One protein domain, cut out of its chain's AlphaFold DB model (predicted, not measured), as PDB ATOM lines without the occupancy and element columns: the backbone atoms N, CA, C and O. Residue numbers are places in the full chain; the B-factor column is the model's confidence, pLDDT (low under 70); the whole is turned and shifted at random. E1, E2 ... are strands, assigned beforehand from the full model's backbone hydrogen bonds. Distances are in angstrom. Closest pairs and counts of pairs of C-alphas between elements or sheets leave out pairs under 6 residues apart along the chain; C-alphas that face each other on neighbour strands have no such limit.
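Overview. This is residues 396 to 450 and 486 to 596 of the 885 residues of the protein "WD repeat-containing protein 75" of Trichinella pseudospiralis (UniProt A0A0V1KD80). Three strongly twisted four-stranded sheets are stacked face to face, with E5 to E8 as the layer between E1 to E4 and E9 to E12. The two faces of the middle sheet are covered differently: the best plane of E9 to E12 is 6 degrees from that of E5 to E8, while that of E1 to E4 is 26 degrees from it, and E1 to E4 comes within 8 A of the middle sheet, C-alpha to C-alpha, at its edge strands E5 and E8. The printed part has 166 residues, with no named helix and twelve named strands, E1 to E12 in order along the chain, and its class is all strand. Each sheet is antiparallel and runs in chain order, E1 E2 E3 E4, then E5 E6 E7 E8, then E9 E10 E11 E12. The whole is compact, with a radius of gyration of the C-alphas of 16.5 A and spans of 48 by 47 by 28 A.

Along the chain. E1 is residues 405 to 407, beginning at C-alpha 405 (101.362, 112.104, 99.278). E2 is residues 419 to 423, E3 428 to 433 and E4 438 to 444. E5, residues 488 to 497, is 28.0 A long and begins at C-alpha 488 (92.735, 134.189, 96.498). E6 is residues 500 to 508, 26.4 A; E7 515 to 524, 28.7 A; E8 529 to 535. E9 is residues 544 to 552, E10 564 to 571 and E11 575 to 582, 22.7 A. E12, residues 587 to 594, ends at C-alpha 594 (111.686, 119.870, 78.363).

Arrangement. Each sheet is a meander, each strand the antiparallel neighbour of the one before. In the first, N 407 and O 419 of the hairpin E1 and E2 are 2.8 A apart, and N 431 and O 441 of E3 and E4 2.9 A. The first two sheets are face to face, their best planes 26 degrees apart; the closest C-alphas of E4 and E8, Val 443 and Phe 530, are 7.0 A apart. In the second sheet N 503 and O 519 of E6 and E7 are 2.9 A apart, within hydrogen-bond range. The second and third sheets are face to face with best planes 6 degrees apart and strands at 36 degrees; the closest C-alphas of E5 and E9, Ala 495 and Lys 548, are 5.4 A apart. E5 and E10 are near each other. In the third sheet N 569 and O 577 of E10 and E11 are 2.8 A apart.

Size, cuts and confidence. The C-alphas farthest apart, those of Thr 510 and Cys 559, are 51.1 A apart. Residues 451 to 485 are not printed; C-alphas 450 and 486 across this cut are 9.0 A apart. The links E1 to E2 and E9 to E10 are long. The mean pLDDT of the printed part is 70.5, and 62 residues are under 70, among them 396 to 417 and 551 to 564.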
ATOM      1  N   GLY A 396      88.738 120.209 104.111       39.03
ATOM      2  CA  GLY A 396      87.880 120.302 102.927       39.03
ATOM      3  C   GLY A 396      87.355 121.657 102.439       39.03
ATOM      4  O   GLY A 396      86.825 121.702 101.329       39.03
ATOM      5  N   GLU A 397      87.480 122.774 103.177       36.12
ATOM      6  CA  GLU A 397      87.001 124.082 102.662       36.12
ATOM      7  C   GLU A 397      87.935 124.695 101.575       36.12
ATOM      8  O   GLU A 397      87.500 125.591 100.838       36.12
ATOM      9  N   SER A 398      89.162 124.170 101.395       33.75
ATOM     10  CA  SER A 398      90.044 124.499 100.255       33.75
ATOM     11  C   SER A 398      89.469 123.970  98.926       33.75
ATOM     12  O   SER A 398      89.127 122.790  98.829       33.75
ATOM     13  N   PRO A 399      89.348 124.810  97.875       34.16
ATOM     14  CA  PRO A 399      88.906 124.380  96.550       34.16
ATOM     15  C   PRO A 399      90.010 123.712  95.707       34.16
ATOM     16  O   PRO A 399      89.710 123.264  94.602       34.16
ATOM     17  N   TYR A 400      91.254 123.647  96.198       40.09
ATOM     18  CA  TYR A 400      92.387 123.005  95.530       40.09
ATOM     19  C   TYR A 400      92.904 121.827  96.369       40.09
ATOM     20  O   TYR A 400      93.500 122.051  97.417       40.09
ATOM     21  N   PRO A 401      92.738 120.569  95.931       44.38
ATOM     22  CA  PRO A 401      93.480 119.440  96.487       44.38
ATOM     23  C   PRO A 401      94.845 119.313  95.783       44.38
ATOM     24  O   PRO A 401      94.920 118.889  94.632       44.38
ATOM     25  N   ALA A 402      95.939 119.665  96.467       40.94
ATOM     26  CA  ALA A 402      97.297 119.621  95.902       40.94
ATOM     27  C   ALA A 402      97.944 118.217  95.920       40.94
ATOM     28  O   ALA A 402      99.037 118.032  95.372       40.94
ATOM     29  N   GLY A 403      97.278 117.237  96.545       48.81
ATOM     30  CA  GLY A 403      97.606 115.811  96.486       48.81
ATOM     31  C   GLY A 403      97.454 115.053  97.812       48.81
ATOM     32  O   GLY A 403      97.281 115.646  98.880       48.81
ATOM     33  N   LEU A 404      97.579 113.729  97.714       49.12
ATOM     34  CA  LEU A 404      97.608 112.730  98.782       49.12
ATOM     35  C   LEU A 404      98.965 112.008  98.737       49.12
ATOM     36  O   LEU A 404      99.114 110.940  98.140       49.12
ATOM     37  N   LEU A 405      99.985 112.596  99.363       50.88
ATOM     38  CA  LEU A 405     101.362 112.104  99.278       50.88
ATOM     39  C   LEU A 405     101.749 111.327 100.538       50.88
ATOM     40  O   LEU A 405     101.859 111.896 101.621       50.88
ATOM     41  N   TYR A 406     101.998 110.025 100.408       47.72
ATOM     42  CA  TYR A 406     102.670 109.259 101.460       47.72
ATOM     43  C   TYR A 406     104.096 109.801 101.690       47.72
ATOM     44  O   TYR A 406     104.724 110.327 100.771       47.72
ATOM     45  N   SER A 407     104.621 109.666 102.907       44.47
ATOM     46  CA  SER A 407     105.982 110.058 103.268       44.47
ATOM     47  C   SER A 407     106.600 109.065 104.251       44.47
ATOM     48  O   SER A 407     106.066 108.840 105.335       44.47
ATOM     49  N   THR A 408     107.773 108.530 103.902       47.38
ATOM     50  CA  THR A 408     108.638 107.760 104.817       47.38
ATOM     51  C   THR A 408     109.595 108.649 105.620       47.38
ATOM     52  O   THR A 408     110.620 108.158 106.097       47.38
ATOM     53  N   PHE A 409     109.362 109.964 105.698       49.03
ATOM     54  CA  PHE A 409     110.236 110.846 106.467       49.03
ATOM     55  C   PHE A 409     109.976 110.688 107.969       49.03
ATOM     56  O   PHE A 409     108.852 110.843 108.440       49.03
ATOM     57  N   ASP A 410     111.034 110.383 108.716       52.94
ATOM     58  CA  ASP A 410     110.969 110.090 110.146       52.94
ATOM     59  C   ASP A 410     111.090 111.397 110.948       52.94
ATOM     60  O   ASP A 410     112.184 111.869 111.264       52.94
ATOM     61  N   PHE A 411     109.948 112.046 111.205       53.25
ATOM     62  CA  PHE A 411     109.881 113.371 111.842       53.25
ATOM     63  C   PHE A 411     110.382 113.390 113.296       53.25
ATOM     64  O   PHE A 411     110.801 114.444 113.792       53.25
ATOM     65  N   THR A 412     110.346 112.233 113.961       43.41
ATOM     66  CA  THR A 412     110.709 112.002 115.363       43.41
ATOM     67  C   THR A 412     111.320 110.616 115.513       43.41
ATOM     68  O   THR A 412     110.760 109.654 115.010       43.41
ATOM     69  N   SER A 413     112.376 110.468 116.322       46.78
ATOM     70  CA  SER A 413     112.966 109.159 116.674       46.78
ATOM     71  C   SER A 413     112.043 108.233 117.492       46.78
ATOM     72  O   SER A 413     112.472 107.182 117.961       46.78
ATOM     73  N   GLU A 414     110.786 108.633 117.684       43.69
ATOM     74  CA  GLU A 414     109.718 107.898 118.350       43.69
ATOM     75  C   GLU A 414     108.594 107.632 117.328       43.69
ATOM     76  O   GLU A 414     107.685 108.434 117.130       43.69
ATOM     77  N   LEU A 415     108.752 106.505 116.629       49.97
ATOM     78  CA  LEU A 415     107.803 105.743 115.805       49.97
ATOM     79  C   LEU A 415     106.490 106.423 115.346       49.97
ATOM     80  O   LEU A 415     105.454 106.317 116.005       49.97
ATOM     81  N   SER A 416     106.455 106.890 114.091       49.72
ATOM     82  CA  SER A 416     105.254 106.729 113.241       49.72
ATOM     83  C   SER A 416     105.592 106.724 111.734       49.72
ATOM     84  O   SER A 416     105.428 107.735 111.053       49.72
ATOM     85  N   PRO A 417     106.018 105.581 111.153       56.53
ATOM     86  CA  PRO A 417     106.450 105.520 109.748       56.53
ATOM     87  C   PRO A 417     105.315 105.724 108.729       56.53
ATOM     88  O   PRO A 417     105.572 105.837 107.537       56.53
ATOM     89  N   TYR A 418     104.057 105.761 109.176       70.31
ATOM     90  CA  TYR A 418     102.871 105.773 108.321       70.31
ATOM     91  C   TYR A 418     102.277 107.182 108.174       70.31
ATOM     92  O   TYR A 418     101.151 107.418 108.615       70.31
ATOM     93  N   THR A 419     103.029 108.119 107.588       73.31
ATOM     94  CA  THR A 419     102.587 109.512 107.376       73.31
ATOM     95  C   THR A 419     102.055 109.732 105.963       73.31
ATOM     96  O   THR A 419     102.737 109.436 104.989       73.31
ATOM     97  N   VAL A 420     100.863 110.311 105.837       76.94
ATOM     98  CA  VAL A 420     100.281 110.799 104.580       76.94
ATOM     99  C   VAL A 420     100.046 112.304 104.692       76.94
ATOM    100  O   VAL A 420      99.673 112.804 105.750       76.94
ATOM    101  N   ILE A 421     100.293 113.028 103.605       78.81
ATOM    102  CA  ILE A 421     100.142 114.476 103.498       78.81
ATOM    103  C   ILE A 421      98.901 114.765 102.654       78.81
ATOM    104  O   ILE A 421      98.795 114.253 101.539       78.81
ATOM    105  N   THR A 422      97.994 115.584 103.177       72.94
ATOM    106  CA  THR A 422      96.820 116.135 102.482       72.94
ATOM    107  C   THR A 422      96.886 117.661 102.475       72.94
ATOM    108  O   THR A 422      97.651 118.267 103.230       72.94
ATOM    109  N   ASN A 423      96.024 118.315 101.698       68.56
ATOM    110  CA  ASN A 423      95.671 119.705 101.995       68.56
ATOM    111  C   ASN A 423      94.869 119.753 103.304       68.56
ATOM    112  O   ASN A 423      94.082 118.848 103.584       68.56
ATOM    113  N   GLY A 424      95.102 120.786 104.112       65.88
ATOM    114  CA  GLY A 424      94.371 121.063 105.344       65.88
ATOM    115  C   GLY A 424      93.384 122.211 105.139       65.88
ATOM    116  O   GLY A 424      92.403 122.093 104.404       65.88
ATOM    117  N   ARG A 425      93.656 123.346 105.790       64.81
ATOM    118  CA  ARG A 425      93.001 124.630 105.486       64.81
ATOM    119  C   ARG A 425      93.548 125.206 104.171       64.81
ATOM    120  O   ARG A 425      94.570 124.747 103.670       64.81
ATOM    121  N   ILE A 426      92.895 126.245 103.643       64.50
ATOM    122  CA  ILE A 426      93.441 127.069 102.546       64.50
ATOM    123  C   ILE A 426      94.847 127.536 102.950       64.50
ATOM    124  O   ILE A 426      95.002 128.139 104.012       64.50
ATOM    125  N   GLY A 427      95.859 127.224 102.138       69.88
ATOM    126  CA  GLY A 427      97.261 127.540 102.435       69.88
ATOM    127  C   GLY A 427      97.986 126.640 103.446       69.88
ATOM    128  O   GLY A 427      99.175 126.858 103.668       69.88
ATOM    129  N   GLU A 428      97.339 125.628 104.037       77.06
ATOM    130  CA  GLU A 428      97.984 124.674 104.954       77.06
ATOM    131  C   GLU A 428      98.163 123.288 104.312       77.06
ATOM    132  O   GLU A 428      97.201 122.689 103.829       77.06
ATOM    133  N   LEU A 429      99.367 122.711 104.409       81.00
ATOM    134  CA  LEU A 429      99.564 121.264 104.242       81.00
ATOM    135  C   LEU A 429      99.401 120.558 105.586       81.00
ATOM    136  O   LEU A 429      99.963 120.984 106.595       81.00
ATOM    137  N   GLN A 430      98.671 119.448 105.589       79.81
ATOM    138  CA  GLN A 430      98.385 118.648 106.767       79.81
ATOM    139  C   GLN A 430      99.091 117.293 106.689       79.81
ATOM    140  O   GLN A 430      98.879 116.518 105.764       79.81
ATOM    141  N   PHE A 431      99.884 116.978 107.709       81.44
ATOM    142  CA  PHE A 431     100.533 115.682 107.882       81.44
ATOM    143  C   PHE A 431      99.680 114.843 108.841       81.44
ATOM    144  O   PHE A 431      99.347 115.278 109.949       81.44
ATOM    145  N   TYR A 432      99.295 113.645 108.416       77.44
ATOM    146  CA  TYR A 432      98.303 112.804 109.078       77.44
ATOM    147  C   TYR A 432      98.719 111.330 109.043       77.44
ATOM    148  O   TYR A 432      99.198 110.823 108.033       77.44
ATOM    149  N   CYS A 433      98.526 110.620 110.152       77.56
ATOM    150  CA  CYS A 433      98.777 109.190 110.253       77.56
ATOM    151  C   CYS A 433      97.453 108.409 110.156       77.56
ATOM    152  O   CYS A 433      96.769 108.265 111.176       77.56
ATOM    153  N   PRO A 434      97.091 107.843 108.986       73.25
ATOM    154  CA  PRO A 434      95.858 107.067 108.821       73.25
ATOM    155  C   PRO A 434      95.802 105.795 109.679       73.25
ATOM    156  O   PRO A 434      94.720 105.312 109.994       73.25
ATOM    157  N   VAL A 435      96.953 105.256 110.099       73.62
ATOM    158  CA  VAL A 435      97.012 104.046 110.939       73.62
ATOM    159  C   VAL A 435      96.684 104.339 112.408       73.62
ATOM    160  O   VAL A 435      96.116 103.484 113.081       73.62
ATOM    161  N   THR A 436      97.002 105.539 112.910       69.31
ATOM    162  CA  THR A 436      96.691 105.950 114.297       69.31
ATOM    163  C   THR A 436      95.521 106.933 114.403       69.31
ATOM    164  O   THR A 436      95.086 107.233 115.514       69.31
ATOM    165  N   ASN A 437      95.009 107.413 113.264       70.50
ATOM    166  CA  ASN A 437      94.038 108.500 113.130       70.50
ATOM    167  C   ASN A 437      94.458 109.784 113.875       70.50
ATOM    168  O   ASN A 437      93.695 110.345 114.660       70.50
ATOM    169  N   LYS A 438      95.703 110.232 113.657       70.75
ATOM    170  CA  LYS A 438      96.268 111.430 114.300       70.75
ATOM    171  C   LYS A 438      96.851 112.404 113.287       70.75
ATOM    172  O   LYS A 438      97.571 112.002 112.378       70.75
ATOM    173  N   ASN A 439      96.609 113.693 113.493       75.00
ATOM    174  CA  ASN A 439      97.406 114.754 112.885       75.00
ATOM    175  C   ASN A 439      98.799 114.787 113.540       75.00
ATOM    176  O   ASN A 439      98.909 114.643 114.757       75.00
ATOM    177  N   ILE A 440      99.843 114.933 112.725       77.00
ATOM    178  CA  ILE A 440     101.250 114.962 113.151       77.00
ATOM    179  C   ILE A 440     101.740 116.411 113.211       77.00
ATOM    180  O   ILE A 440     102.282 116.845 114.223       77.00
ATOM    181  N   MET A 441     101.520 117.167 112.133       78.69
ATOM    182  CA  MET A 441     101.806 118.600 112.037       78.69
ATOM    183  C   MET A 441     100.973 119.238 110.919       78.69
ATOM    184  O   MET A 441     100.535 118.544 110.000       78.69
ATOM    185  N   ASN A 442     100.812 120.559 110.971       79.50
ATOM    186  CA  ASN A 442     100.368 121.368 109.836       79.50
ATOM    187  C   ASN A 442     101.477 122.371 109.486       79.50
ATOM    188  O   ASN A 442     102.127 122.912 110.384       79.50
ATOM    189  N   VAL A 443     101.661 122.638 108.194       82.12
ATOM    190  CA  VAL A 443     102.576 123.663 107.677       82.12
ATOM    191  C   VAL A 443     101.742 124.737 106.989       82.12
ATOM    192  O   VAL A 443     101.126 124.453 105.964       82.12
ATOM    193  N   ASP A 444     101.722 125.950 107.544       81.44
ATOM    194  CA  ASP A 444     101.258 127.149 106.834       81.44
ATOM    195  C   ASP A 444     102.289 127.475 105.744       81.44
ATOM    196  O   ASP A 444     103.453 127.740 106.041       81.44
ATOM    197  N   VAL A 445     101.873 127.377 104.484       80.12
ATOM    198  CA  VAL A 445     102.720 127.591 103.301       80.12
ATOM    199  C   VAL A 445     102.671 129.058 102.858       80.12
ATOM    200  O   VAL A 445     103.666 129.598 102.365       80.12
ATOM    201  N   ILE A 446     101.536 129.723 103.094       72.94
ATOM    202  CA  ILE A 446     101.300 131.127 102.735       72.94
ATOM    203  C   ILE A 446     101.960 132.072 103.759       72.94
ATOM    204  O   ILE A 446     102.286 133.208 103.420       72.94
ATOM    205  N   GLU A 447     102.201 131.610 104.993       62.88
ATOM    206  CA  GLU A 447     102.882 132.317 106.098       62.88
ATOM    207  C   GLU A 447     102.307 133.717 106.393       62.88
ATOM    208  O   GLU A 447     103.003 134.627 106.847       62.88
ATOM    209  N   ASN A 448     101.002 133.894 106.166       48.62
ATOM    210  CA  ASN A 448     100.312 135.185 106.261       48.62
ATOM    211  C   ASN A 448     100.924 136.285 105.355       48.62
ATOM    212  O   ASN A 448     100.959 137.456 105.746       48.62
ATOM    213  N   GLU A 449     101.322 135.954 104.117       47.25
ATOM    214  CA  GLU A 449     101.523 136.926 103.022       47.25
ATOM    215  C   GLU A 449     100.192 137.586 102.590       47.25
ATOM    216  O   GLU A 449      99.744 137.500 101.448       47.25
ATOM    217  N   PHE A 450      99.550 138.291 103.525       41.34
ATOM    218  CA  PHE A 450      98.430 139.193 103.271       41.34
ATOM    219  C   PHE A 450      98.997 140.464 102.617       41.34
ATOM    220  O   PHE A 450      99.284 141.455 103.291       41.34
ATOM    221  N   ILE A 486      90.351 141.016  97.319       47.19
ATOM    222  CA  ILE A 486      91.129 140.083  98.141       47.19
ATOM    223  C   ILE A 486      91.739 139.032  97.196       47.19
ATOM    224  O   ILE A 486      90.973 138.318  96.541       47.19
ATOM    225  N   PRO A 487      93.078 138.909  97.108       53.88
ATOM    226  CA  PRO A 487      93.710 137.875  96.300       53.88
ATOM    227  C   PRO A 487      93.399 136.500  96.896       53.88
ATOM    228  O   PRO A 487      93.630 136.260  98.083       53.88
ATOM    229  N   PHE A 488      92.880 135.580  96.084       61.12
ATOM    230  CA  PHE A 488      92.735 134.189  96.498       61.12
ATOM    231  C   PHE A 488      94.071 133.474  96.274       61.12
ATOM    232  O   PHE A 488      94.541 133.390  95.142       61.12
ATOM    233  N   ILE A 489      94.682 132.964  97.342       67.50
ATOM    234  CA  ILE A 489      95.950 132.229  97.289       67.50
ATOM    235  C   ILE A 489      95.728 130.859  97.929       67.50
ATOM    236  O   ILE A 489      95.192 130.780  99.033       67.50
ATOM    237  N   ASP A 490      96.123 129.788  97.239       68.25
ATOM    238  CA  ASP A 490      96.069 128.420  97.769       68.25
ATOM    239  C   ASP A 490      97.126 127.518  97.110       68.25
ATOM    240  O   ASP A 490      97.769 127.888  96.122       68.25
ATOM    241  N   ILE A 491      97.327 126.323  97.659       75.38
ATOM    242  CA  ILE A 491      98.354 125.383  97.204       75.38
ATOM    243  C   ILE A 491      97.845 124.617  95.978       75.38
ATOM    244  O   ILE A 491      96.861 123.889  96.060       75.38
ATOM    245  N   ALA A 492      98.544 124.743  94.848       75.50
ATOM    246  CA  ALA A 492      98.240 124.026  93.609       75.50
ATOM    247  C   ALA A 492      98.928 122.655  93.532       75.50
ATOM    248  O   ALA A 492      98.336 121.686  93.064       75.50
ATOM    249  N   SER A 493     100.179 122.557  93.995       80.56
ATOM    250  CA  SER A 493     100.938 121.301  94.013       80.56
ATOM    251  C   SER A 493     102.038 121.330  95.076       80.56
ATOM    252  O   SER A 493     102.510 122.400  95.462       80.56
ATOM    253  N   PHE A 494     102.496 120.162  95.523       86.56
ATOM    254  CA  PHE A 494     103.670 120.031  96.386       86.56
ATOM    255  C   PHE A 494     104.491 118.774  96.063       86.56
ATOM    256  O   PHE A 494     104.079 117.924  95.275       86.56
ATOM    257  N   ALA A 495     105.674 118.659  96.660       84.50
ATOM    258  CA  ALA A 495     106.490 117.448  96.674       84.50
ATOM    259  C   ALA A 495     107.346 117.411  97.951       84.50
ATOM    260  O   ALA A 495     107.742 118.461  98.452       84.50
ATOM    261  N   ILE A 496     107.680 116.215  98.444       81.88
ATOM    262  CA  ILE A 496     108.579 116.000  99.591       81.88
ATOM    263  C   ILE A 496     109.632 114.938  99.243       81.88
ATOM    264  O   ILE A 496     109.321 113.973  98.545       81.88
ATOM    265  N   MET A 497     110.873 115.108  99.699       78.06
ATOM    266  CA  MET A 497     111.907 114.069  99.663       78.06
ATOM    267  C   MET A 497     113.029 114.399 100.648       78.06
ATOM    268  O   MET A 497     113.608 115.484 100.593       78.06
ATOM    269  N   ASP A 498     113.377 113.433 101.503       75.56
ATOM    270  CA  ASP A 498     114.304 113.641 102.621       75.56
ATOM    271  C   ASP A 498     113.929 114.915 103.416       75.56
ATOM    272  O   ASP A 498     112.753 115.135 103.695       75.56
ATOM    273  N   ASP A 499     114.893 115.754 103.794       81.00
ATOM    274  CA  ASP A 499     114.683 116.976 104.577       81.00
ATOM    275  C   ASP A 499     114.092 118.154 103.776       81.00
ATOM    276  O   ASP A 499     113.993 119.259 104.311       81.00
ATOM    277  N   TRP A 500     113.682 117.945 102.520       85.81
ATOM    278  CA  TRP A 500     113.184 118.996 101.632       85.81
ATOM    279  C   TRP A 500     111.720 118.810 101.236       85.81
ATOM    280  O   TRP A 500     111.265 117.716 100.900       85.81
ATOM    281  N   MET A 501     111.004 119.929 101.177       88.44
ATOM    282  CA  MET A 501     109.667 120.039 100.602       88.44
ATOM    283  C   MET A 501     109.644 121.208  99.611       88.44
ATOM    284  O   MET A 501     110.340 122.202  99.803       88.44
ATOM    285  N   VAL A 502     108.858 121.109  98.543       89.50
ATOM    286  CA  VAL A 502     108.615 122.213  97.601       89.50
ATOM    287  C   VAL A 502     107.119 122.354  97.397       89.50
ATOM    288  O   VAL A 502     106.430 121.348  97.242       89.50
ATOM    289  N   THR A 503     106.623 123.585  97.387       89.38
ATOM    290  CA  THR A 503     105.219 123.910  97.124       89.38
ATOM    291  C   THR A 503     105.095 124.871  95.948       89.38
ATOM    292  O   THR A 503     105.986 125.680  95.688       89.38
ATOM    293  N   ALA A 504     103.980 124.770  95.233       86.44
ATOM    294  CA  ALA A 504     103.530 125.706  94.218       86.44
ATOM    295  C   ALA A 504     102.213 126.331  94.690       86.44
ATOM    296  O   ALA A 504     101.219 125.629  94.878       86.44
ATOM    297  N   GLU A 505     102.219 127.642  94.896       84.69
ATOM    298  CA  GLU A 505     101.076 128.446  95.329       84.69
ATOM    299  C   GLU A 505     100.463 129.128  94.106       84.69
ATOM    300  O   GLU A 505     101.179 129.815  93.376       84.69
ATOM    301  N   CYS A 506      99.162 128.958  93.876       76.19
ATOM    302  CA  CYS A 506      98.443 129.688  92.838       76.19
ATOM    303  C   CYS A 506      97.828 130.954  93.439       76.19
ATOM    304  O   CYS A 506      97.012 130.869  94.357       76.19
ATOM    305  N   CYS A 507      98.196 132.111  92.893       70.62
ATOM    306  CA  CYS A 507      97.612 133.405  93.215       70.62
ATOM    307  C   CYS A 507      96.598 133.795  92.129       70.62
ATOM    308  O   CYS A 507      96.961 133.982  90.964       70.62
ATOM    309  N   LEU A 508      95.337 133.950  92.528       62.25
ATOM    310  CA  LEU A 508      94.217 134.396  91.705       62.25
ATOM    311  C   LEU A 508      93.707 135.750  92.199       62.25
ATOM    312  O   LEU A 508      92.982 135.843  93.194       62.25
ATOM    313  N   ASN A 509      94.035 136.798  91.453       58.66
ATOM    314  CA  ASN A 509      93.401 138.103  91.609       58.66
ATOM    315  C   ASN A 509      92.106 138.137  90.781       58.66
ATOM    316  O   ASN A 509      91.964 137.422  89.787       58.66
ATOM    317  N   THR A 510      91.158 139.001  91.139       52.38
ATOM    318  CA  THR A 510      89.949 139.219  90.326       52.38
ATOM    319  C   THR A 510      90.259 139.826  88.955       52.38
ATOM    320  O   THR A 510      89.526 139.557  87.999       52.38
ATOM    321  N   ASP A 511      91.356 140.580  88.857       51.00
ATOM    322  CA  ASP A 511      91.643 141.513  87.759       51.00
ATOM    323  C   ASP A 511      93.022 141.301  87.104       51.00
ATOM    324  O   ASP A 511      93.420 142.086  86.248       51.00
ATOM    325  N   SER A 512      93.752 140.235  87.461       55.50
ATOM    326  CA  SER A 512      94.994 139.839  86.778       55.50
ATOM    327  C   SER A 512      95.009 138.357  86.414       55.50
ATOM    328  O   SER A 512      94.271 137.549  86.979       55.50
ATOM    329  N   GLU A 513      95.898 138.002  85.491       58.41
ATOM    330  CA  GLU A 513      96.209 136.617  85.129       58.41
ATOM    331  C   GLU A 513      96.731 135.817  86.343       58.41
ATOM    332  O   GLU A 513      97.322 136.409  87.259       58.41
ATOM    333  N   PRO A 514      96.518 134.484  86.376       63.16
ATOM    334  CA  PRO A 514      97.012 133.627  87.448       63.16
ATOM    335  C   PRO A 514      98.545 133.612  87.486       63.16
ATOM    336  O   PRO A 514      99.212 133.426  86.466       63.16
ATOM    337  N   GLY A 515      99.107 133.758  88.684       71.94
ATOM    338  CA  GLY A 515     100.538 133.583  88.930       71.94
ATOM    339  C   GLY A 515     100.801 132.356  89.795       71.94
ATOM    340  O   GLY A 515     100.069 132.128  90.756       71.94
ATOM    341  N   THR A 516     101.866 131.600  89.510       78.94
ATOM    342  CA  THR A 516     102.343 130.544  90.423       78.94
ATOM    343  C   THR A 516     103.650 130.935  91.106       78.94
ATOM    344  O   THR A 516     104.655 131.177  90.436       78.94
ATOM    345  N   LYS A 517     103.683 130.933  92.439       84.62
ATOM    346  CA  LYS A 517     104.901 131.119  93.244       84.62
ATOM    347  C   LYS A 517     105.411 129.758  93.717       84.62
ATOM    348  O   LYS A 517     104.630 128.946  94.204       84.62
ATOM    349  N   ILE A 518     106.706 129.476  93.552       86.88
ATOM    350  CA  ILE A 518     107.311 128.207  93.995       86.88
ATOM    351  C   ILE A 518     108.178 128.467  95.228       86.88
ATOM    352  O   ILE A 518     109.178 129.180  95.136       86.88
ATOM    353  N   LYS A 519     107.817 127.867  96.366       89.00
ATOM    354  CA  LYS A 519     108.553 127.957  97.635       89.00
ATOM    355  C   LYS A 519     109.287 126.641  97.918       89.00
ATOM    356  O   LYS A 519     108.712 125.558  97.821       89.00
ATOM    357  N   PHE A 520     110.562 126.740  98.279       90.06
ATOM    358  CA  PHE A 520     111.431 125.635  98.683       90.06
ATOM    359  C   PHE A 520     111.614 125.678 100.199       90.06
ATOM    360  O   PHE A 520     111.993 126.711 100.752       90.06
ATOM    361  N   TRP A 521     111.390 124.551 100.862       90.38
ATOM    362  CA  TRP A 521     111.330 124.420 102.313       90.38
ATOM    363  C   TRP A 521     112.314 123.363 102.797       90.38
ATOM    364  O   TRP A 521     112.494 122.332 102.145       90.38
ATOM    365  N   LYS A 522     112.899 123.583 103.975       88.31
ATOM    366  CA  LYS A 522     113.805 122.629 104.619       88.31
ATOM    367  C   LYS A 522     113.337 122.300 106.034       88.31
ATOM    368  O   LYS A 522     112.982 123.201 106.797       88.31
ATOM    369  N   TYR A 523     113.312 121.017 106.387       85.62
ATOM    370  CA  TYR A 523     112.910 120.563 107.715       85.62
ATOM    371  C   TYR A 523     113.969 120.916 108.759       85.62
ATOM    372  O   TYR A 523     115.173 120.796 108.526       85.62
ATOM    373  N   SER A 524     113.527 121.337 109.943       82.44
ATOM    374  CA  SER A 524     114.419 121.705 111.036       82.44
ATOM    375  C   SER A 524     114.066 120.955 112.310       82.44
ATOM    376  O   SER A 524     113.115 121.302 113.009       82.44
ATOM    377  N   LEU A 525     114.910 119.979 112.654       79.94
ATOM    378  CA  LEU A 525     114.826 119.197 113.893       79.94
ATOM    379  C   LEU A 525     114.684 120.082 115.146       79.94
ATOM    380  O   LEU A 525     113.949 119.734 116.061       79.94
ATOM    381  N   ALA A 526     115.322 121.259 115.164       79.75
ATOM    382  CA  ALA A 526     115.285 122.196 116.289       79.75
ATOM    383  C   ALA A 526     113.948 122.952 116.464       79.75
ATOM    384  O   ALA A 526     113.718 123.522 117.529       79.75
ATOM    385  N   LYS A 527     113.079 122.982 115.441       77.25
ATOM    386  CA  LYS A 527     111.704 123.525 115.529       77.25
ATOM    387  C   LYS A 527     110.616 122.466 115.289       77.25
ATOM    388  O   LYS A 527     109.442 122.813 115.342       77.25
ATOM    389  N   GLN A 528     111.004 121.224 114.980       80.94
ATOM    390  CA  GLN A 528     110.136 120.125 114.527       80.94
ATOM    391  C   GLN A 528     109.157 120.525 113.403       80.94
ATOM    392  O   GLN A 528     108.024 120.059 113.348       80.94
ATOM    393  N   ASN A 529     109.591 121.424 112.512       82.56
ATOM    394  CA  ASN A 529     108.774 121.934 111.414       82.56
ATOM    395  C   ASN A 529     109.645 122.323 110.205       82.56
ATOM    396  O   ASN A 529     110.852 122.569 110.338       82.56
ATOM    397  N   PHE A 530     109.020 122.395 109.033       85.69
ATOM    398  CA  PHE A 530     109.580 123.012 107.837       85.69
ATOM    399  C   PHE A 530     109.769 124.520 108.022       85.69
ATOM    400  O   PHE A 530     109.067 125.172 108.794       85.69
ATOM    401  N   GLN A 531     110.761 125.070 107.327       86.19
ATOM    402  CA  GLN A 531     111.031 126.503 107.246       86.19
ATOM    403  C   GLN A 531     111.322 126.880 105.799       86.19
ATOM    404  O   GLN A 531     111.986 126.117 105.088       86.19
ATOM    405  N   LEU A 532     110.844 128.051 105.380       86.75
ATOM    406  CA  LEU A 532     111.120 128.594 104.058       86.75
ATOM    407  C   LEU A 532     112.635 128.775 103.881       86.75
ATOM    408  O   LEU A 532     113.292 129.464 104.659       86.75
ATOM    409  N   PHE A 533     113.189 128.121 102.862       85.81
ATOM    410  CA  PHE A 533     114.605 128.175 102.507       85.81
ATOM    411  C   PHE A 533     114.843 129.154 101.352       85.81
ATOM    412  O   PHE A 533     115.773 129.955 101.396       85.81
ATOM    413  N   ALA A 534     113.993 129.106 100.324       82.88
ATOM    414  CA  ALA A 534     114.025 130.025  99.189       82.88
ATOM    415  C   ALA A 534     112.640 130.136  98.534       82.88
ATOM    416  O   ALA A 534     111.859 129.189  98.568       82.88
ATOM    417  N   SER A 535     112.367 131.254  97.865       82.19
ATOM    418  CA  SER A 535     111.272 131.374  96.895       82.19
ATOM    419  C   SER A 535     111.868 131.582  95.509       82.19
ATOM    420  O   SER A 535     112.835 132.329  95.361       82.19
ATOM    421  N   ALA A 536     111.280 130.958  94.492       77.19
ATOM    422  CA  ALA A 536     111.424 131.429  93.122       77.19
ATOM    423  C   ALA A 536     110.660 132.753  92.934       77.19
ATOM    424  O   ALA A 536     109.789 133.105  93.739       77.19
ATOM    425  N   GLU A 537     110.968 133.458  91.847       67.94
ATOM    426  CA  GLU A 537     110.130 134.542  91.326       67.94
ATOM    427  C   GLU A 537     108.751 134.002  90.908       67.94
ATOM    428  O   GLU A 537     108.621 132.842  90.503       67.94
ATOM    429  N   THR A 538     107.717 134.841  90.999       68.06
ATOM    430  CA  THR A 538     106.358 134.469  90.591       68.06
ATOM    431  C   THR A 538     106.302 134.218  89.087       68.06
ATOM    432  O   THR A 538     106.623 135.078  88.269       68.06
ATOM    433  N   LEU A 539     105.847 133.028  88.710       70.56
ATOM    434  CA  LEU A 539     105.619 132.635  87.331       70.56
ATOM    435  C   LEU A 539     104.268 133.198  86.870       70.56
ATOM    436  O   LEU A 539     103.230 132.565  87.051       70.56
ATOM    437  N   HIS A 540     104.293 134.410  86.314       69.88
ATOM    438  CA  HIS A 540     103.137 135.062  85.691       69.88
ATOM    439  C   HIS A 540     102.632 134.281  84.462       69.88
ATOM    440  O   HIS A 540     103.450 133.742  83.708       69.88
ATOM    441  N   ASP A 541     101.307 134.237  84.282       66.19
ATOM    442  CA  ASP A 541     100.587 133.472  83.244       66.19
ATOM    443  C   ASP A 541     101.040 132.002  83.147       66.19
ATOM    444  O   ASP A 541     101.237 131.427  82.076       66.19
ATOM    445  N   LEU A 542     101.280 131.378  84.303       70.19
ATOM    446  CA  LEU A 542     101.653 129.970  84.392       70.19
ATOM    447  C   LEU A 542     101.008 129.305  85.599       70.19
ATOM    448  O   LEU A 542     101.077 129.801  86.722       70.19
ATOM    449  N   PHE A 543     100.484 128.106  85.361       73.56
ATOM    450  CA  PHE A 543     100.006 127.193  86.392       73.56
ATOM    451  C   PHE A 543     100.924 125.968  86.469       73.56
ATOM    452  O   PHE A 543     101.235 125.362  85.436       73.56
ATOM    453  N   VAL A 544     101.360 125.607  87.679       79.81
ATOM    454  CA  VAL A 544     102.116 124.371  87.938       79.81
ATOM    455  C   VAL A 544     101.143 123.277  88.366       79.81
ATOM    456  O   VAL A 544     100.655 123.287  89.491       79.81
ATOM    457  N   ASP A 545     100.892 122.317  87.478       74.81
ATOM    458  CA  ASP A 545      99.988 121.191  87.746       74.81
ATOM    459  C   ASP A 545     100.582 120.182  88.735       74.81
ATOM    460  O   ASP A 545      99.863 119.575  89.526       74.81
ATOM    461  N   LYS A 546     101.898 119.934  88.654       79.19
ATOM    462  CA  LYS A 546     102.518 118.799  89.349       79.19
ATOM    463  C   LYS A 546     103.998 119.006  89.635       79.19
ATOM    464  O   LYS A 546     104.787 119.125  88.700       79.19
ATOM    465  N   LEU A 547     104.380 118.982  90.909       86.06
ATOM    466  CA  LEU A 547     105.774 118.923  91.360       86.06
ATOM    467  C   LEU A 547     106.202 117.474  91.655       86.06
ATOM    468  O   LEU A 547     105.411 116.661  92.129       86.06
ATOM    469  N   LYS A 548     107.474 117.147  91.392       84.62
ATOM    470  CA  LYS A 548     108.079 115.848  91.728       84.62
ATOM    471  C   LYS A 548     109.589 115.979  91.938       84.62
ATOM    472  O   LYS A 548     110.291 116.507  91.078       84.62
ATOM    473  N   PHE A 549     110.115 115.439  93.038       83.88
ATOM    474  CA  PHE A 549     111.564 115.355  93.247       83.88
ATOM    475  C   PHE A 549     112.223 114.350  92.294       83.88
ATOM    476  O   PHE A 549     111.777 113.210  92.152       83.88
ATOM    477  N   ILE A 550     113.331 114.765  91.684       78.38
ATOM    478  CA  ILE A 550     114.176 113.963  90.800       78.38
ATOM    479  C   ILE A 550     115.569 113.881  91.433       78.38
ATOM    480  O   ILE A 550     116.287 114.876  91.500       78.38
ATOM    481  N   THR A 551     115.997 112.699  91.881       66.00
ATOM    482  CA  THR A 551     117.422 112.496  92.203       66.00
ATOM    483  C   THR A 551     118.202 112.287  90.916       66.00
ATOM    484  O   THR A 551     118.017 111.259  90.263       66.00
ATOM    485  N   CYS A 552     119.083 113.218  90.555       55.84
ATOM    486  CA  CYS A 552     119.842 113.138  89.313       55.84
ATOM    487  C   CYS A 552     121.344 112.916  89.560       55.84
ATOM    488  O   CYS A 552     121.909 113.283  90.594       55.84
ATOM    489  N   ILE A 553     121.997 112.288  88.580       51.31
ATOM    490  CA  ILE A 553     123.456 112.148  88.511       51.31
ATOM    491  C   ILE A 553     123.918 112.952  87.293       51.31
ATOM    492  O   ILE A 553     124.236 112.397  86.239       51.31
ATOM    493  N   LEU A 554     123.860 114.279  87.427       44.00
ATOM    494  CA  LEU A 554     124.385 115.219  86.440       44.00
ATOM    495  C   LEU A 554     125.866 115.511  86.718       44.00
ATOM    496  O   LEU A 554     126.346 115.399  87.847       44.00
ATOM    497  N   ASN A 555     126.609 115.832  85.658       41.25
ATOM    498  CA  ASN A 555     128.068 115.901  85.699       41.25
ATOM    499  C   ASN A 555     128.577 117.104  86.513       41.25
ATOM    500  O   ASN A 555     128.736 118.200  85.977       41.25
ATOM    501  N   SER A 556     128.968 116.867  87.765       40.31
ATOM    502  CA  SER A 556     130.088 117.606  88.353       40.31
ATOM    503  C   SER A 556     131.401 116.968  87.881       40.31
ATOM    504  O   SER A 556     131.533 115.747  87.835       40.31
ATOM    505  N   GLY A 557     132.378 117.789  87.482       42.34
ATOM    506  CA  GLY A 557     133.656 117.332  86.905       42.34
ATOM    507  C   GLY A 557     134.613 116.636  87.887       42.34
ATOM    508  O   GLY A 557     135.767 116.391  87.545       42.34
ATOM    509  N   SER A 558     134.159 116.344  89.106       42.16
ATOM    510  CA  SER A 558     134.907 115.676  90.167       42.16
ATOM    511  C   SER A 558     133.944 114.935  91.107       42.16
ATOM    512  O   SER A 558     132.875 115.438  91.429       42.16
ATOM    513  N   CYS A 559     134.355 113.744  91.560       37.69
ATOM    514  CA  CYS A 559     133.651 112.853  92.501       37.69
ATOM    515  C   CYS A 559     132.224 112.383  92.104       37.69
ATOM    516  O   CYS A 559     131.250 113.098  92.325       37.69
ATOM    517  N   PRO A 560     132.038 111.109  91.685       42.50
ATOM    518  CA  PRO A 560     130.719 110.537  91.361       42.50
ATOM    519  C   PRO A 560     129.834 110.240  92.597       42.50
ATOM    520  O   PRO A 560     128.899 109.445  92.513       42.50
ATOM    521  N   SER A 561     130.134 110.831  93.757       45.50
ATOM    522  CA  SER A 561     129.431 110.620  95.028       45.50
ATOM    523  C   SER A 561     128.372 111.685  95.338       45.50
ATOM    524  O   SER A 561     127.437 111.398  96.085       45.50
ATOM    525  N   ASN A 562     128.472 112.890  94.762       49.78
ATOM    526  CA  ASN A 562     127.463 113.935  94.941       49.78
ATOM    527  C   ASN A 562     126.258 113.687  94.023       49.78
ATOM    528  O   ASN A 562     126.220 114.141  92.880       49.78
ATOM    529  N   ARG A 563     125.240 112.996  94.552       57.81
ATOM    530  CA  ARG A 563     123.880 113.047  93.995       57.81
ATOM    531  C   ARG A 563     123.394 114.494  94.064       57.81
ATOM    532  O   ARG A 563     123.425 115.083  95.143       57.81
ATOM    533  N   GLN A 564     122.945 115.051  92.944       68.88
ATOM    534  CA  GLN A 564     122.342 116.380  92.939       68.88
ATOM    535  C   GLN A 564     120.833 116.268  93.163       68.88
ATOM    536  O   GLN A 564     120.162 115.368  92.645       68.88
ATOM    537  N   LEU A 565     120.319 117.174  93.989       80.44
ATOM    538  CA  LEU A 565     118.903 117.287  94.294       80.44
ATOM    539  C   LEU A 565     118.244 118.145  93.207       80.44
ATOM    540  O   LEU A 565     118.708 119.249  92.922       80.44
ATOM    541  N   ALA A 566     117.181 117.633  92.595       84.38
ATOM    542  CA  ALA A 566     116.429 118.339  91.568       84.38
ATOM    543  C   ALA A 566     114.922 118.169  91.773       84.38
ATOM    544  O   ALA A 566     114.464 117.230  92.429       84.38
ATOM    545  N   VAL A 567     114.143 119.069  91.183       87.38
ATOM    546  CA  VAL A 567     112.678 119.025  91.164       87.38
ATOM    547  C   VAL A 567     112.215 119.257  89.739       87.38
ATOM    548  O   VAL A 567     112.577 120.255  89.121       87.38
ATOM    549  N   GLY A 568     111.415 118.331  89.220       86.81
ATOM    550  CA  GLY A 568     110.613 118.559  88.030       86.81
ATOM    551  C   GLY A 568     109.301 119.237  88.413       86.81
ATOM    552  O   GLY A 568     108.701 118.898  89.434       86.81
ATOM    553  N   GLY A 569     108.845 120.165  87.583       87.56
ATOM    554  CA  GLY A 569     107.518 120.760  87.677       87.56
ATOM    555  C   GLY A 569     106.860 120.806  86.309       87.56
ATOM    556  O   GLY A 569     107.426 121.328  85.347       87.56
ATOM    557  N   LEU A 570     105.660 120.242  86.234       86.44
ATOM    558  CA  LEU A 570     104.793 120.298  85.070       86.44
ATOM    559  C   LEU A 570     104.132 121.678  85.011       86.44
ATOM    560  O   LEU A 570     103.381 122.026  85.919       86.44
ATOM    561  N   ILE A 571     104.411 122.450  83.960       83.38
ATOM    562  CA  ILE A 571     103.844 123.787  83.763       83.38
ATOM    563  C   ILE A 571     102.959 123.801  82.517       83.38
ATOM    564  O   ILE A 571     103.427 123.475  81.414       83.38
ATOM    565  N   ARG A 572     101.705 124.247  82.679       74.81
ATOM    566  CA  ARG A 572     100.753 124.423  81.569       74.81
ATOM    567  C   ARG A 572     101.373 125.255  80.447       74.81
ATOM    568  O   ARG A 572     102.096 126.219  80.683       74.81
ATOM    569  N   GLY A 573     101.142 124.837  79.203       71.56
ATOM    570  CA  GLY A 573     101.617 125.530  77.998       71.56
ATOM    571  C   GLY A 573     103.130 125.479  77.718       71.56
ATOM    572  O   GLY A 573     103.512 125.640  76.560       71.56
ATOM    573  N   ARG A 574     104.002 125.219  78.710       74.94
ATOM    574  CA  ARG A 574     105.470 125.166  78.516       74.94
ATOM    575  C   ARG A 574     106.049 123.752  78.436       74.94
ATOM    576  O   ARG A 574     106.913 123.520  77.589       74.94
ATOM    577  N   GLY A 575     105.608 122.821  79.285       84.31
ATOM    578  CA  GLY A 575     106.195 121.478  79.399       84.31
ATOM    579  C   GLY A 575     106.705 121.174  80.811       84.31
ATOM    580  O   GLY A 575     106.069 121.558  81.788       84.31
ATOM    581  N   VAL A 576     107.842 120.482  80.931       88.25
ATOM    582  CA  VAL A 576     108.437 120.119  82.234       88.25
ATOM    583  C   VAL A 576     109.668 120.980  82.501       88.25
ATOM    584  O   VAL A 576     110.695 120.826  81.841       88.25
ATOM    585  N   CYS A 577     109.583 121.879  83.476       88.25
ATOM    586  CA  CYS A 577     110.735 122.619  83.990       88.25
ATOM    587  C   CYS A 577     111.486 121.783  85.030       88.25
ATOM    588  O   CYS A 577     110.864 121.029  85.776       88.25
ATOM    589  N   ILE A 578     112.813 121.920  85.091       88.19
ATOM    590  CA  ILE A 578     113.648 121.240  86.089       88.19
ATOM    591  C   ILE A 578     114.492 122.272  86.835       88.19
ATOM    592  O   ILE A 578     115.351 122.939  86.248       88.19
ATOM    593  N   TRP A 579     114.260 122.368  88.141       87.75
ATOM    594  CA  TRP A 579     115.075 123.135  89.074       87.75
ATOM    595  C   TRP A 579     116.128 122.232  89.711       87.75
ATOM    596  O   TRP A 579     115.863 121.069  90.014       87.75
ATOM    597  N   MET A 580     117.316 122.782  89.920       85.88
ATOM    598  CA  MET A 580     118.492 122.112  90.465       85.88
ATOM    599  C   MET A 580     118.940 122.816  91.742       85.88
ATOM    600  O   MET A 580     118.945 124.047  91.793       85.88
ATOM    601  N   PHE A 581     119.366 122.048  92.742       85.00
ATOM    602  CA  PHE A 581     120.043 122.575  93.920       85.00
ATOM    603  C   PHE A 581     121.566 122.571  93.716       85.00
ATOM    604  O   PHE A 581     122.177 121.546  93.403       85.00
ATOM    605  N   ASP A 582     122.181 123.738  93.881       82.19
ATOM    606  CA  ASP A 582     123.617 123.979  93.747       82.19
ATOM    607  C   ASP A 582     124.281 123.915  95.130       82.19
ATOM    608  O   ASP A 582     124.419 124.934  95.807       82.19
ATOM    609  N   ASN A 583     124.709 122.710  95.532       78.19
ATOM    610  CA  ASN A 583     125.362 122.424  96.823       78.19
ATOM    611  C   ASN A 583     126.575 123.324  97.152       78.19
ATOM    612  O   ASN A 583     127.013 123.335  98.297       78.19
ATOM    613  N   ASN A 584     127.170 124.017  96.173       77.62
ATOM    614  CA  ASN A 584     128.324 124.893  96.410       77.62
ATOM    615  C   ASN A 584     127.916 126.319  96.809       77.62
ATOM    616  O   ASN A 584     128.734 127.057  97.347       77.62
ATOM    617  N   ASN A 585     126.678 126.714  96.497       77.75
ATOM    618  CA  ASN A 585     126.148 128.064  96.700       77.75
ATOM    619  C   ASN A 585     124.804 128.058  97.460       77.75
ATOM    620  O   ASN A 585     124.122 129.081  97.467       77.75
ATOM    621  N   ASP A 586     124.408 126.910  98.027       80.62
ATOM    622  CA  ASP A 586     123.169 126.670  98.788       80.62
ATOM    623  C   ASP A 586     121.913 127.319  98.164       80.62
ATOM    624  O   ASP A 586     121.108 127.971  98.826       80.62
ATOM    625  N   ARG A 587     121.735 127.149  96.847       82.19
ATOM    626  CA  ARG A 587     120.675 127.822  96.076       82.19
ATOM    627  C   ARG A 587     119.961 126.891  95.107       82.19
ATOM    628  O   ARG A 587     120.570 126.006  94.509       82.19
ATOM    629  N   TRP A 588     118.678 127.159  94.899       85.56
ATOM    630  CA  TRP A 588     117.883 126.564  93.828       85.56
ATOM    631  C   TRP A 588     117.939 127.438  92.571       85.56
ATOM    632  O   TRP A 588     117.859 128.662  92.660       85.56
ATOM    633  N   SER A 589     118.060 126.825  91.393       83.06
ATOM    634  CA  SER A 589     118.022 127.525  90.103       83.06
ATOM    635  C   SER A 589     117.290 126.708  89.037       83.06
ATOM    636  O   SER A 589     117.325 125.478  89.047       83.06
ATOM    637  N   LEU A 590     116.600 127.381  88.110       84.00
ATOM    638  CA  LEU A 590     116.017 126.728  86.935       84.00
ATOM    639  C   LEU A 590     117.152 126.338  85.981       84.00
ATOM    640  O   LEU A 590     117.845 127.210  85.463       84.00
ATOM    641  N   ALA A 591     117.339 125.041  85.743       81.94
ATOM    642  CA  ALA A 591     118.426 124.553  84.899       81.94
ATOM    643  C   ALA A 591     118.007 124.352  83.437       81.94
ATOM    644  O   ALA A 591     118.826 124.512  82.536       81.94
ATOM    645  N   THR A 592     116.756 123.943  83.193       84.75
ATOM    646  CA  THR A 592     116.297 123.502  81.865       84.75
ATOM    647  C   THR A 592     114.771 123.330  81.801       84.75
ATOM    648  O   THR A 592     114.085 123.284  82.825       84.75
ATOM    649  N   THR A 593     114.235 123.219  80.584       87.38
ATOM    650  CA  THR A 593     112.814 122.982  80.299       87.38
ATOM    651  C   THR A 593     112.664 122.008  79.134       87.38
ATOM    652  O   THR A 593     113.079 122.300  78.013       87.38
ATOM    653  N   ILE A 594     112.028 120.864  79.381       88.06
ATOM    654  CA  ILE A 594     111.686 119.870  78.363       88.06
ATOM    655  C   ILE A 594     110.371 120.283  77.699       88.06
ATOM    656  O   ILE A 594     109.325 120.339  78.348       88.06
ATOM    657  N   ASN A 595     110.417 120.527  76.390       87.94
ATOM    658  CA  ASN A 595     109.244 120.783  75.558       87.94
ATOM    659  C   ASN A 595     109.233 119.852  74.334       87.94
ATOM    660  O   ASN A 595     110.273 119.366  73.890       87.94
ATOM    661  N   TYR A 596     108.046 119.589  73.784       86.88
ATOM    662  CA  TYR A 596     107.892 118.737  72.607       86.88
ATOM    663  C   TYR A 596     106.798 119.269  71.684       86.88
ATOM    664  O   TYR A 596     105.637 119.361  72.069       86.88
TER     665      TYR A 596